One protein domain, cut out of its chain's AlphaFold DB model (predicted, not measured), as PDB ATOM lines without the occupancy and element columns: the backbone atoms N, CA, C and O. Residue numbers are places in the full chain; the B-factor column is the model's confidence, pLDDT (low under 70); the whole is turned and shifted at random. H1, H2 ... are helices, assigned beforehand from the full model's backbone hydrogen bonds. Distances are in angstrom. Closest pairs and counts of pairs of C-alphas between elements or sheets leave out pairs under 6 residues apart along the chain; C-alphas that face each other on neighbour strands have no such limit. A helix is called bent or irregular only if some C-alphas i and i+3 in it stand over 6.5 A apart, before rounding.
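Overview. This is residues 30 to 60 and 81 to 90 of the 532 residues of the protein "HSA domain-containing protein" of Rhizophagus irregularis (strain DAOM 181602 / DAOM 197198 / MUCL 43194) (UniProt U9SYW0). One long helix, H1, makes the length, and a short helix, H2, is set crosswise beside its far end, near residues 53 to 56. Residues 30 to 51 of H1 stick out free. The printed part has 41 residues with two named helices, H1 then H2, and no named strand; the class is all helix. It is extended, with a radius of gyration of the C-alphas of 14.4 A and spans of 44 by 17 by 14 A.

Arrangement. H1, residues 30 to 60, and H2, residues 81 to 89, only just touch, with 3 pairs of C-alphas within 8 A. H1 touches H2 with residues 53 to 56 alone. The closest C-alphas of the two are those of Phe 56 and Leu 83, 6.8 A apart. Their lines are about perpendicular, at 82 degrees. In H1 and H2 every O i to N i+4 pair is within hydrogen-bond range.

Along the chain. H1 begins with C-alpha 30 at (25.827, -39.815, 63.834) and measures 45.1 A from first to last C-alpha. H2 measures 12.5 A and ends with C-alpha 89 at (52.710, -29.166, 35.350).

Size, cuts and confidence. The two C-alphas farthest apart are those of Arg 30 and Ser 60, 45.1 A. Residues 61 to 80 are not printed; C-alphas 60 and 81 are 13.6 A apart across the cut. The mean pLDDT of the printed part is 83.3, and residue 60 is under 70.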
ATOM      1  N   ARG A  30      24.429 -40.216  64.072       89.50
ATOM      2  CA  ARG A  30      25.827 -39.815  63.834       89.50
ATOM      3  C   ARG A  30      26.382 -40.427  62.550       89.50
ATOM      4  O   ARG A  30      26.935 -39.685  61.748       89.50
ATOM      5  N   ILE A  31      26.176 -41.730  62.333       93.44
ATOM      6  CA  ILE A  31      26.597 -42.426  61.106       93.44
ATOM      7  C   ILE A  31      25.944 -41.768  59.886       93.44
ATOM      8  O   ILE A  31      26.642 -41.349  58.970       93.44
ATOM      9  N   LYS A  32      24.625 -41.545  59.919       94.62
ATOM     10  CA  LYS A  32      23.897 -40.892  58.821       94.62
ATOM     11  C   LYS A  32      24.357 -39.449  58.556       94.62
ATOM     12  O   LYS A  32      24.364 -39.005  57.410       94.62
ATOM     13  N   ALA A  33      24.729 -38.701  59.596       89.25
ATOM     14  CA  ALA A  33      25.290 -37.357  59.442       89.25
ATOM     15  C   ALA A  33      26.708 -37.384  58.840       89.25
ATOM     16  O   ALA A  33      27.062 -36.507  58.052       89.25
ATOM     17  N   GLU A  34      27.509 -38.395  59.177       89.69
ATOM     18  CA  GLU A  34      28.831 -38.609  58.592       89.69
ATOM     19  C   GLU A  34      28.738 -39.048  57.121       89.69
ATOM     20  O   GLU A  34      29.434 -38.485  56.279       89.69
ATOM     21  N   GLU A  35      27.814 -39.952  56.785       93.19
ATOM     22  CA  GLU A  35      27.484 -40.341  55.406       93.19
ATOM     23  C   GLU A  35      27.050 -39.134  54.560       93.19
ATOM     24  O   GLU A  35      27.575 -38.932  53.466       93.19
ATOM     25  N   ALA A  36      26.147 -38.288  55.074       91.94
ATOM     26  CA  ALA A  36      25.713 -37.071  54.383       91.94
ATOM     27  C   ALA A  36      26.886 -36.105  54.132       91.94
ATOM     28  O   ALA A  36      27.058 -35.602  53.022       91.94
ATOM     29  N   LYS A  37      27.763 -35.911  55.125       91.44
ATOM     30  CA  LYS A  37      28.981 -35.101  54.974       91.44
ATOM     31  C   LYS A  37      29.954 -35.696  53.945       91.44
ATOM     32  O   LYS A  37      30.596 -34.953  53.205       91.44
ATOM     33  N   GLN A  38      30.078 -37.022  53.878       89.38
ATOM     34  CA  GLN A  38      30.890 -37.696  52.858       89.38
ATOM     35  C   GLN A  38      30.281 -37.546  51.453       89.38
ATOM     36  O   GLN A  38      31.029 -37.354  50.495       89.38
ATOM     37  N   GLN A  39      28.950 -37.566  51.324       93.00
ATOM     38  CA  GLN A  39      28.247 -37.282  50.067       93.00
ATOM     39  C   GLN A  39      28.510 -35.845  49.592       93.00
ATOM     40  O   GLN A  39      28.953 -35.666  48.459       93.00
ATOM     41  N   GLU A  40      28.367 -34.837  50.461       90.38
ATOM     42  CA  GLU A  40      28.692 -33.437  50.131       90.38
ATOM     43  C   GLU A  40      30.160 -33.260  49.694       90.38
ATOM     44  O   GLU A  40      30.448 -32.554  48.725       90.38
ATOM     45  N   LEU A  41      31.104 -33.926  50.372       87.50
ATOM     46  CA  LEU A  41      32.524 -33.895  50.001       87.50
ATOM     47  C   LEU A  41      32.801 -34.563  48.647       87.50
ATOM     48  O   LEU A  41      33.663 -34.090  47.904       87.50
ATOM     49  N   ASN A  42      32.081 -35.635  48.311       87.56
ATOM     50  CA  ASN A  42      32.176 -36.268  46.997       87.56
ATOM     51  C   ASN A  42      31.566 -35.369  45.909       87.56
ATOM     52  O   ASN A  42      32.230 -35.122  44.909       87.56
ATOM     53  N   GLU A  43      30.399 -34.757  46.137       91.88
ATOM     54  CA  GLU A  43      29.833 -33.780  45.196       91.88
ATOM     55  C   GLU A  43      30.775 -32.594  44.932       91.88
ATOM     56  O   GLU A  43      30.884 -32.120  43.801       91.88
ATOM     57  N   LEU A  44      31.439 -32.077  45.971       86.06
ATOM     58  CA  LEU A  44      32.423 -31.000  45.827       86.06
ATOM     59  C   LEU A  44      33.650 -31.455  45.026       86.06
ATOM     60  O   LEU A  44      34.161 -30.683  44.214       86.06
ATOM     61  N   ARG A  45      34.092 -32.707  45.207       82.81
ATOM     62  CA  ARG A  45      35.164 -33.314  44.407       82.81
ATOM     63  C   ARG A  45      34.755 -33.443  42.940       82.81
ATOM     64  O   ARG A  45      35.519 -33.023  42.076       82.81
ATOM     65  N   ASP A  46      33.550 -33.927  42.658       84.75
ATOM     66  CA  ASP A  46      33.047 -34.104  41.292       84.75
ATOM     67  C   ASP A  46      32.876 -32.753  40.574       84.75
ATOM     68  O   ASP A  46      33.272 -32.596  39.416       84.75
ATOM     69  N   LYS A  47      32.378 -31.730  41.286       87.06
ATOM     70  CA  LYS A  47      32.311 -30.339  40.798       87.06
ATOM     71  C   LYS A  47      33.707 -29.785  40.491       87.06
ATOM     72  O   LYS A  47      33.894 -29.167  39.444       87.06
ATOM     73  N   HIS A  48      34.692 -30.037  41.355       85.00
ATOM     74  CA  HIS A  48      36.083 -29.630  41.141       85.00
ATOM     75  C   HIS A  48      36.724 -30.342  39.935       85.00
ATOM     76  O   HIS A  48      37.352 -29.695  39.100       85.00
ATOM     77  N   GLU A  49      36.530 -31.656  39.790       82.94
ATOM     78  CA  GLU A  49      37.033 -32.414  38.634       82.94
ATOM     79  C   GLU A  49      36.368 -31.983  37.318       82.94
ATOM     80  O   GLU A  49      37.051 -31.869  36.298       82.94
ATOM     81  N   SER A  50      35.067 -31.677  37.332       83.62
ATOM     82  CA  SER A  50      34.359 -31.117  36.173       83.62
ATOM     83  C   SER A  50      34.890 -29.730  35.793       83.62
ATOM     84  O   SER A  50      35.191 -29.487  34.624       83.62
ATOM     85  N   ALA A  51      35.106 -28.842  36.771       84.81
ATOM     86  CA  ALA A  51      35.669 -27.513  36.533       84.81
ATOM     87  C   ALA A  51      37.095 -27.566  35.947       84.81
ATOM     88  O   ALA A  51      37.406 -26.819  35.021       84.81
ATOM     89  N   LEU A  52      37.947 -28.485  36.419       82.38
ATOM     90  CA  LEU A  52      39.284 -28.693  35.849       82.38
ATOM     91  C   LEU A  52      39.239 -29.215  34.404       82.38
ATOM     92  O   LEU A  52      40.036 -28.780  33.572       82.38
ATOM     93  N   ARG A  53      38.295 -30.111  34.080       80.06
ATOM     94  CA  ARG A  53      38.077 -30.593  32.702       80.06
ATOM     95  C   ARG A  53      37.604 -29.470  31.777       80.06
ATOM     96  O   ARG A  53      38.112 -29.360  30.665       80.06
ATOM     97  N   GLN A  54      36.688 -28.622  32.245       79.50
ATOM     98  CA  GLN A  54      36.227 -27.440  31.507       79.50
ATOM     99  C   GLN A  54      37.370 -26.445  31.273       79.50
ATOM    100  O   GLN A  54      37.556 -25.989  30.150       79.50
ATOM    101  N   LEU A  55      38.186 -26.161  32.294       81.12
ATOM    102  CA  LEU A  55      39.342 -25.269  32.175       81.12
ATOM    103  C   LEU A  55      40.377 -25.793  31.166       81.12
ATOM    104  O   LEU A  55      40.871 -25.025  30.344       81.12
ATOM    105  N   PHE A  56      40.657 -27.100  31.169       79.94
ATOM    106  CA  PHE A  56      41.516 -27.727  30.158       79.94
ATOM    107  C   PHE A  56      40.920 -27.632  28.742       79.94
ATOM    108  O   PHE A  56      41.640 -27.323  27.795       79.94
ATOM    109  N   TYR A  57      39.612 -27.854  28.584       73.94
ATOM    110  CA  TYR A  57      38.924 -27.738  27.290       73.94
ATOM    111  C   TYR A  57      38.966 -26.302  26.740       73.94
ATOM    112  O   TYR A  57      39.311 -26.094  25.578       73.94
ATOM    113  N   LEU A  58      38.698 -25.306  27.591       71.12
ATOM    114  CA  LEU A  58      38.767 -23.882  27.240       71.12
ATOM    115  C   LEU A  58      40.181 -23.428  26.852       71.12
ATOM    116  O   LEU A  58      40.320 -22.537  26.024       71.12
ATOM    117  N   LEU A  59      41.227 -24.031  27.428       70.44
ATOM    118  CA  LEU A  59      42.620 -23.670  27.144       70.44
ATOM    119  C   LEU A  59      43.238 -24.449  25.964       70.44
ATOM    120  O   LEU A  59      44.321 -24.096  25.504       70.44
ATOM    121  N   SER A  60      42.585 -25.514  25.485       67.75
ATOM    122  CA  SER A  60      43.099 -26.384  24.410       67.75
ATOM    123  C   SER A  60      42.469 -26.143  23.034       67.75
ATOM    124  O   SER A  60      43.044 -26.574  22.034       67.75
ATOM    125  N   ILE A  81      45.284 -38.528  29.427       75.25
ATOM    126  CA  ILE A  81      46.747 -38.471  29.560       75.25
ATOM    127  C   ILE A  81      47.245 -37.022  29.455       75.25
ATOM    128  O   ILE A  81      48.036 -36.580  30.289       75.25
ATOM    129  N   LEU A  82      46.742 -36.259  28.476       75.19
ATOM    130  CA  LEU A  82      47.089 -34.844  28.302       75.19
ATOM    131  C   LEU A  82      46.547 -33.997  29.458       75.19
ATOM    132  O   LEU A  82      47.285 -33.178  30.009       75.19
ATOM    133  N   LEU A  83      45.309 -34.261  29.888       77.19
ATOM    134  CA  LEU A  83      44.726 -33.644  31.079       77.19
ATOM    135  C   LEU A  83      45.579 -33.923  32.324       77.19
ATOM    136  O   LEU A  83      45.885 -32.993  33.068       77.19
ATOM    137  N   LYS A  84      46.010 -35.174  32.548       78.31
ATOM    138  CA  LYS A  84      46.858 -35.512  33.699       78.31
ATOM    139  C   LYS A  84      48.170 -34.728  33.666       78.31
ATOM    140  O   LYS A  84      48.474 -34.050  34.642       78.31
ATOM    141  N   ASN A  85      48.891 -34.747  32.543       80.12
ATOM    142  CA  ASN A  85      50.153 -34.014  32.380       80.12
ATOM    143  C   ASN A  85      49.989 -32.501  32.623       80.12
ATOM    144  O   ASN A  85      50.844 -31.885  33.262       80.12
ATOM    145  N   TYR A  86      48.876 -31.914  32.172       79.00
ATOM    146  CA  TYR A  86      48.524 -30.516  32.434       79.00
ATOM    147  C   TYR A  86      48.267 -30.228  33.924       79.00
ATOM    148  O   TYR A  86      48.683 -29.187  34.435       79.00
ATOM    149  N   LEU A  87      47.619 -31.145  34.649       80.69
ATOM    150  CA  LEU A  87      47.413 -30.998  36.092       80.69
ATOM    151  C   LEU A  87      48.735 -31.109  36.867       80.69
ATOM    152  O   LEU A  87      48.943 -30.325  37.795       80.69
ATOM    153  N   GLN A  88      49.654 -31.999  36.468       78.31
ATOM    154  CA  GLN A  88      50.969 -32.120  37.120       78.31
ATOM    155  C   GLN A  88      51.815 -30.854  36.912       78.31
ATOM    156  O   GLN A  88      52.352 -30.303  37.874       78.31
ATOM    157  N   SER A  89      51.897 -30.348  35.674       80.38
ATOM    158  CA  SER A  89      52.710 -29.166  35.350       80.38
ATOM    159  C   SER A  89      52.221 -27.894  36.052       80.38
ATOM    160  O   SER A  89      53.038 -27.082  36.488       80.38
ATOM    161  N   ASN A  90      50.905 -27.754  36.244       75.81
ATOM    162  CA  ASN A  90      50.294 -26.638  36.970       75.81
ATOM    163  C   ASN A  90      50.138 -26.878  38.486       75.81
ATOM    164  O   ASN A  90      49.629 -26.003  39.184       75.81
TER     165      ASN A  90